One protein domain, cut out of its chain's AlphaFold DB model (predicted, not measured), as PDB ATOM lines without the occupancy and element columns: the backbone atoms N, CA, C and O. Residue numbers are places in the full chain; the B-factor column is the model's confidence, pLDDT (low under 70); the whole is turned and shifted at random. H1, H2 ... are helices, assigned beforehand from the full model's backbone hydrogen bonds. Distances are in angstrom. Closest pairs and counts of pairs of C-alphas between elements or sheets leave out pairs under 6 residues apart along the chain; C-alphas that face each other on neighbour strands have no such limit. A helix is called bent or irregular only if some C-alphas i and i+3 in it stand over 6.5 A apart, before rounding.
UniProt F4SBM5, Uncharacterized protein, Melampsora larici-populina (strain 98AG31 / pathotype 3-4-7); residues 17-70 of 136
ATOM      1  N   VAL A  17      24.396  16.880   6.051       65.69
ATOM      2  CA  VAL A  17      25.029  15.572   5.812       65.69
ATOM      3  C   VAL A  17      26.284  15.720   4.953       65.69
ATOM      4  O   VAL A  17      27.321  15.132   5.269       65.69
ATOM      5  N   ILE A  18      26.238  16.546   3.905       72.38
ATOM      6  CA  ILE A  18      27.401  16.804   3.042       72.38
ATOM      7  C   ILE A  18      28.519  17.496   3.836       72.38
ATOM      8  O   ILE A  18      29.679  17.073   3.775       72.38
ATOM      9  N   LEU A  19      28.180  18.516   4.628       71.94
ATOM     10  CA  LEU A  19      29.144  19.230   5.463       71.94
ATOM     11  C   LEU A  19      29.709  18.329   6.574       71.94
ATOM     12  O   LEU A  19      30.912  18.376   6.858       71.94
ATOM     13  N   PHE A  20      28.879  17.461   7.154       74.44
ATOM     14  CA  PHE A  20      29.301  16.457   8.128       74.44
ATOM     15  C   PHE A  20      30.293  15.468   7.511       74.44
ATOM     16  O   PHE A  20      31.383  15.287   8.052       74.44
ATOM     17  N   MET A  21      29.992  14.907   6.338       70.25
ATOM     18  CA  MET A  21      30.888  13.988   5.625       70.25
ATOM     19  C   MET A  21      32.210  14.656   5.231       70.25
ATOM     20  O   MET A  21      33.275  14.039   5.331       70.25
ATOM     21  N   PHE A  22      32.178  15.926   4.823       77.31
ATOM     22  CA  PHE A  22      33.386  16.680   4.487       77.31
ATOM     23  C   PHE A  22      34.259  16.945   5.722       77.31
ATOM     24  O   PHE A  22      35.471  16.706   5.701       77.31
ATOM     25  N   THR A  23      33.641  17.363   6.829       76.25
ATOM     26  CA  THR A  23      34.326  17.608   8.108       76.25
ATOM     27  C   THR A  23      34.890  16.314   8.693       76.25
ATOM     28  O   THR A  23      36.033  16.288   9.157       76.25
ATOM     29  N   LEU A  24      34.135  15.218   8.599       77.19
ATOM     30  CA  LEU A  24      34.545  13.891   9.043       77.19
ATOM     31  C   LEU A  24      35.758  13.396   8.244       77.19
ATOM     32  O   LEU A  24      36.765  13.013   8.838       77.19
ATOM     33  N   ARG A  25      35.733  13.501   6.908       79.44
ATOM     34  CA  ARG A  25      36.878  13.144   6.046       79.44
ATOM     35  C   ARG A  25      38.129  13.954   6.379       79.44
ATOM     36  O   ARG A  25      39.233  13.407   6.385       79.44
ATOM     37  N   LYS A  26      37.975  15.249   6.666       81.50
ATOM     38  CA  LYS A  26      39.096  16.132   7.014       81.50
ATOM     39  C   LYS A  26      39.699  15.765   8.375       81.50
ATOM     40  O   LYS A  26      40.922  15.669   8.480       81.50
ATOM     41  N   LYS A  27      38.861  15.473   9.379       80.69
ATOM     42  CA  LYS A  27      39.304  14.990  10.701       80.69
ATOM     43  C   LYS A  27      39.980  13.620  10.620       80.69
ATOM     44  O   LYS A  27      41.052  13.457  11.191       80.69
ATOM     45  N   ILE A  28      39.429  12.678   9.850       81.38
ATOM     46  CA  ILE A  28      40.030  11.351   9.640       81.38
ATOM     47  C   ILE A  28      41.424  11.478   9.014       81.38
ATOM     48  O   ILE A  28      42.372  10.875   9.510       81.38
ATOM     49  N   ARG A  29      41.590  12.312   7.976       80.31
ATOM     50  CA  ARG A  29      42.908  12.553   7.354       80.31
ATOM     51  C   ARG A  29      43.917  13.173   8.319       80.31
ATOM     52  O   ARG A  29      45.100  12.858   8.232       80.31
ATOM     53  N   LEU A  30      43.473  14.056   9.214       80.88
ATOM     54  CA  LEU A  30      44.346  14.666  10.216       80.88
ATOM     55  C   LEU A  30      44.787  13.634  11.263       80.88
ATOM     56  O   LEU A  30      45.975  13.532  11.553       80.88
ATOM     57  N   LEU A  31      43.851  12.817  11.751       74.56
ATOM     58  CA  LEU A  31      44.138  11.731  12.689       74.56
ATOM     59  C   LEU A  31      45.081  10.687  12.081       74.56
ATOM     60  O   LEU A  31      46.023  10.279  12.750       74.56
ATOM     61  N   LEU A  32      44.902  10.335  10.802       77.25
ATOM     62  CA  LEU A  32      45.808   9.446  10.060       77.25
ATOM     63  C   LEU A  32      47.227  10.010   9.932       77.25
ATOM     64  O   LEU A  32      48.196   9.263  10.006       77.25
ATOM     65  N   LYS A  33      47.373  11.328   9.748       78.38
ATOM     66  CA  LYS A  33      48.697  11.970   9.712       78.38
ATOM     67  C   LYS A  33      49.369  11.965  11.082       78.38
ATOM     68  O   LYS A  33      50.570  11.729  11.160       78.38
ATOM     69  N   ILE A  34      48.605  12.203  12.147       74.56
ATOM     70  CA  ILE A  34      49.119  12.195  13.521       74.56
ATOM     71  C   ILE A  34      49.528  10.776  13.924       74.56
ATOM     72  O   ILE A  34      50.633  10.589  14.427       74.56
ATOM     73  N   SER A  35      48.698   9.769  13.643       66.56
ATOM     74  CA  SER A  35      49.033   8.373  13.927       66.56
ATOM     75  C   SER A  35      50.219   7.895  13.089       66.56
ATOM     76  O   SER A  35      51.136   7.303  13.644       66.56
ATOM     77  N   ALA A  36      50.286   8.234  11.798       66.62
ATOM     78  CA  ALA A  36      51.442   7.905  10.962       66.62
ATOM     79  C   ALA A  36      52.737   8.583  11.441       66.62
ATOM     80  O   ALA A  36      53.809   7.999  11.300       66.62
ATOM     81  N   SER A  37      52.651   9.790  12.008       61.72
ATOM     82  CA  SER A  37      53.791  10.488  12.619       61.72
ATOM     83  C   SER A  37      54.237   9.813  13.923       61.72
ATOM     84  O   SER A  37      55.423   9.550  14.108       61.72
ATOM     85  N   GLN A  38      53.288   9.436  14.785       59.31
ATOM     86  CA  GLN A  38      53.562   8.719  16.037       59.31
ATOM     87  C   GLN A  38      54.132   7.313  15.798       59.31
ATOM     88  O   GLN A  38      55.053   6.894  16.492       59.31
ATOM     89  N   ILE A  39      53.650   6.602  14.773       58.50
ATOM     90  CA  ILE A  39      54.174   5.287  14.370       58.50
ATOM     91  C   ILE A  39      55.608   5.417  13.839       58.50
ATOM     92  O   ILE A  39      56.449   4.580  14.145       58.50
ATOM     93  N   ARG A  40      55.918   6.484  13.087       58.06
ATOM     94  CA  ARG A  40      57.275   6.724  12.563       58.06
ATOM     95  C   ARG A  40      58.283   7.097  13.653       58.06
ATOM     96  O   ARG A  40      59.469   6.838  13.484       58.06
ATOM     97  N   ASN A  41      57.814   7.709  14.741       55.38
ATOM     98  CA  ASN A  41      58.649   8.147  15.861       55.38
ATOM     99  C   ASN A  41      58.751   7.100  16.990       55.38
ATOM    100  O   ASN A  41      59.637   7.181  17.839       55.38
ATOM    101  N   SER A  42      57.870   6.094  17.005       48.91
ATOM    102  CA  SER A  42      57.883   5.013  17.992       48.91
ATOM    103  C   SER A  42      58.807   3.883  17.534       48.91
ATOM    104  O   SER A  42      58.429   2.968  16.807       48.91
ATOM    105  N   ARG A  43      60.067   3.965  17.963       54.59
ATOM    106  CA  ARG A  43      61.162   3.034  17.642       54.59
ATOM    107  C   ARG A  43      61.107   1.722  18.443       54.59
ATOM    108  O   ARG A  43      62.152   1.148  18.732       54.59
ATOM    109  N   ASN A  44      59.918   1.268  18.847       54.06
ATOM    110  CA  ASN A  44      59.767   0.043  19.632       54.06
ATOM    111  C   ASN A  44      58.667  -0.875  19.057       54.06
ATOM    112  O   ASN A  44      57.498  -0.756  19.436       54.06
ATOM    113  N   PRO A  45      59.021  -1.789  18.132       56.72
ATOM    114  CA  PRO A  45      58.065  -2.689  17.483       56.72
ATOM    115  C   PRO A  45      57.408  -3.680  18.458       56.72
ATOM    116  O   PRO A  45      56.304  -4.150  18.202       56.72
ATOM    117  N   GLN A  46      58.027  -3.941  19.615       53.66
ATOM    118  CA  GLN A  46      57.540  -4.924  20.591       53.66
ATOM    119  C   GLN A  46      56.274  -4.467  21.332       53.66
ATOM    120  O   GLN A  46      55.429  -5.279  21.699       53.66
ATOM    121  N   HIS A  47      56.093  -3.158  21.521       54.69
ATOM    122  CA  HIS A  47      54.886  -2.631  22.165       54.69
ATOM    123  C   HIS A  47      53.690  -2.582  21.198       54.69
ATOM    124  O   HIS A  47      52.538  -2.567  21.632       54.69
ATOM    125  N   PHE A  48      53.950  -2.575  19.885       57.78
ATOM    126  CA  PHE A  48      52.905  -2.614  18.863       57.78
ATOM    127  C   PHE A  48      52.287  -4.003  18.724       57.78
ATOM    128  O   PHE A  48      51.074  -4.075  18.554       57.78
ATOM    129  N   GLU A  49      53.056  -5.087  18.855       60.94
ATOM    130  CA  GLU A  49      52.504  -6.448  18.771       60.94
ATOM    131  C   GLU A  49      51.521  -6.747  19.908       60.94
ATOM    132  O   GLU A  49      50.395  -7.177  19.655       60.94
ATOM    133  N   MET A  50      51.886  -6.415  21.151       62.28
ATOM    134  CA  MET A  50      51.010  -6.630  22.311       62.28
ATOM    135  C   MET A  50      49.724  -5.791  22.250       62.28
ATOM    136  O   MET A  50      48.663  -6.220  22.715       62.28
ATOM    137  N   VAL A  51      49.796  -4.585  21.680       67.31
ATOM    138  CA  VAL A  51      48.624  -3.715  21.499       67.31
ATOM    139  C   VAL A  51      47.775  -4.187  20.320       67.31
ATOM    140  O   VAL A  51      46.548  -4.203  20.431       67.31
ATOM    141  N   ALA A  52      48.403  -4.616  19.225       75.38
ATOM    142  CA  ALA A  52      47.720  -5.136  18.050       75.38
ATOM    143  C   ALA A  52      46.923  -6.398  18.388       75.38
ATOM    144  O   ALA A  52      45.759  -6.475  18.009       75.38
ATOM    145  N   GLU A  53      47.480  -7.337  19.156       78.50
ATOM    146  CA  GLU A  53      46.769  -8.564  19.535       78.50
ATOM    147  C   GLU A  53      45.470  -8.259  20.301       78.50
ATOM    148  O   GLU A  53      44.400  -8.788  19.979       78.50
ATOM    149  N   LYS A  54      45.531  -7.338  21.270       81.12
ATOM    150  CA  LYS A  54      44.346  -6.899  22.022       81.12
ATOM    151  C   LYS A  54      43.336  -6.185  21.125       81.12
ATOM    152  O   LYS A  54      42.135  -6.420  21.257       81.12
ATOM    153  N   TYR A  55      43.810  -5.361  20.192       83.81
ATOM    154  CA  TYR A  55      42.950  -4.668  19.233       83.81
ATOM    155  C   TYR A  55      42.273  -5.629  18.252       83.81
ATOM    156  O   TYR A  55      41.089  -5.462  17.978       83.81
ATOM    157  N   TYR A  56      42.978  -6.652  17.762       85.00
ATOM    158  CA  TYR A  56      42.421  -7.671  16.870       85.00
ATOM    159  C   TYR A  56      41.349  -8.505  17.567       85.00
ATOM    160  O   TYR A  56      40.275  -8.703  17.001       85.00
ATOM    161  N   ARG A  57      41.589  -8.938  18.814       84.75
ATOM    162  CA  ARG A  57      40.568  -9.648  19.605       84.75
ATOM    163  C   ARG A  57      39.325  -8.784  19.805       84.75
ATOM    164  O   ARG A  57      38.212  -9.257  19.594       84.75
ATOM    165  N   LEU A  58      39.511  -7.510  20.151       89.06
ATOM    166  CA  LEU A  58      38.403  -6.572  20.315       89.06
ATOM    167  C   LEU A  58      37.649  -6.354  18.992       89.06
ATOM    168  O   LEU A  58      36.423  -6.388  18.969       89.06
ATOM    169  N   LEU A  59      38.371  -6.198  17.881       89.19
ATOM    170  CA  LEU A  59      37.802  -6.007  16.549       89.19
ATOM    171  C   LEU A  59      36.979  -7.219  16.090       89.19
ATOM    172  O   LEU A  59      35.896  -7.028  15.545       89.19
ATOM    173  N   LEU A  60      37.440  -8.446  16.351       87.88
ATOM    174  CA  LEU A  60      36.694  -9.674  16.044       87.88
ATOM    175  C   LEU A  60      35.396  -9.781  16.854       87.88
ATOM    176  O   LEU A  60      34.363 -10.156  16.302       87.88
ATOM    177  N   VAL A  61      35.424  -9.398  18.135       90.19
ATOM    178  CA  VAL A  61      34.216  -9.342  18.977       90.19
ATOM    179  C   VAL A  61      33.231  -8.305  18.440       90.19
ATOM    180  O   VAL A  61      32.044  -8.602  18.309       90.19
ATOM    181  N   PHE A  62      33.709  -7.117  18.059       88.81
ATOM    182  CA  PHE A  62      32.862  -6.099  17.431       88.81
ATOM    183  C   PHE A  62      32.289  -6.567  16.090       88.81
ATOM    184  O   PHE A  62      31.112  -6.330  15.830       88.81
ATOM    185  N   LEU A  63      33.075  -7.254  15.258       85.94
ATOM    186  CA  LEU A  63      32.603  -7.787  13.980       85.94
ATOM    187  C   LEU A  63      31.501  -8.836  14.194       85.94
ATOM    188  O   LEU A  63      30.459  -8.754  13.551       85.94
ATOM    189  N   GLY A  64      31.691  -9.752  15.149       86.75
ATOM    190  CA  GLY A  64      30.680 -10.741  15.537       86.75
ATOM    191  C   GLY A  64      29.409 -10.103  16.108       86.75
ATOM    192  O   GLY A  64      28.296 -10.537  15.808       86.75
ATOM    193  N   PHE A  65      29.553  -9.022  16.875       86.75
ATOM    194  CA  PHE A  65      28.410  -8.266  17.387       86.75
ATOM    195  C   PHE A  65      27.649  -7.556  16.260       86.75
ATOM    196  O   PHE A  65      26.423  -7.581  16.237       86.75
ATOM    197  N   ILE A  66      28.355  -6.990  15.276       81.75
ATOM    198  CA  ILE A  66      27.737  -6.384  14.089       81.75
ATOM    199  C   ILE A  66      27.013  -7.443  13.251       81.75
ATOM    200  O   ILE A  66      25.909  -7.169  12.800       81.75
ATOM    201  N   THR A  67      27.556  -8.649  13.077       79.19
ATOM    202  CA  THR A  67      26.856  -9.726  12.347       79.19
ATOM    203  C   THR A  67      25.658 -10.298  13.108       79.19
ATOM    204  O   THR A  67      24.756 -10.844  12.487       79.19
ATOM    205  N   MET A  68      25.634 -10.183  14.440       77.25
ATOM    206  CA  MET A  68      24.464 -10.534  15.256       77.25
ATOM    207  C   MET A  68      23.395  -9.432  15.230       77.25
ATOM    208  O   MET A  68      22.204  -9.731  15.231       77.25
ATOM    209  N   LEU A  69      23.805  -8.159  15.204       73.94
ATOM    210  CA  LEU A  69      22.899  -7.005  15.151       73.94
ATOM    211  C   LEU A  69      22.357  -6.715  13.750       73.94
ATOM    212  O   LEU A  69      21.242  -6.215  13.612       73.94
ATOM    213  N   VAL A  70      23.152  -6.977  12.716       67.25
ATOM    214  CA  VAL A  70      22.742  -6.881  11.321       67.25
ATOM    215  C   VAL A  70      22.313  -8.282  10.913       67.25
ATOM    216  O   VAL A  70      23.184  -9.083  10.568       67.25
TER     217      VAL A  70
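What this domain is: This is residues 17 to 70 of the 136 residues of an uncharacterized protein of Melampsora larici-populina (strain 98AG31 / pathotype 3-4-7) (UniProt F4SBM5). Two long helices, H1 and H2, make the two arms of a flat, open V, joined near its corner by residues 42 to 44. H2 folds back from this turn and spreads away from H1, with open space between the arms and no shared core. The printed part has 54 residues with two named helices, H1 then H2 along the chain, and no named strand, and its class is all helix. The whole is extended, with a radius of gyration of the C-alphas of 15.6 A, and spans 41 by 32 by 6 A.

Where its parts are: H1, residues 17 to 41, runs 35.9 A from C-alpha 17 at (25.029, 15.572, 5.812) to C-alpha 41 at (58.649, 8.147, 15.861). H2, residues 45 to 69, runs 35.5 A from C-alpha 45 at (58.065, -2.689, 17.483) to C-alpha 69 at (22.899, -7.005, 15.151). Both helices have 25 residues, and neither is bent or irregular.

How they stand to each other: H1 has the N-to-C direction (0.91, -0.30, 0.30), and H2 has (-0.97, -0.16, -0.18). The two helices are apart, with no C-alpha of the one within 8 A of the other. A tight link of 3 residues joins them. Residues 17 to 38, which belong to H1, stand free, and so do residues 49 to 70, of which 49 to 69 belong to H2. Every O i to N i+4 pair of H1 is within hydrogen-bond range, and 19 of 21 are in H2.

The domain as a whole: The two C-alphas farthest apart are those of Val 17 and Gln 46, at 41.2 A. The C-alphas of Val 17 and Val 70, the first and last printed residues, are 23.2 A apart. The printed part has no cut and no long link. The mean pLDDT of the printed part is 73.0, and it is under 70 at residue 17, residues 35 to 51 and residue 70 of this predicted model.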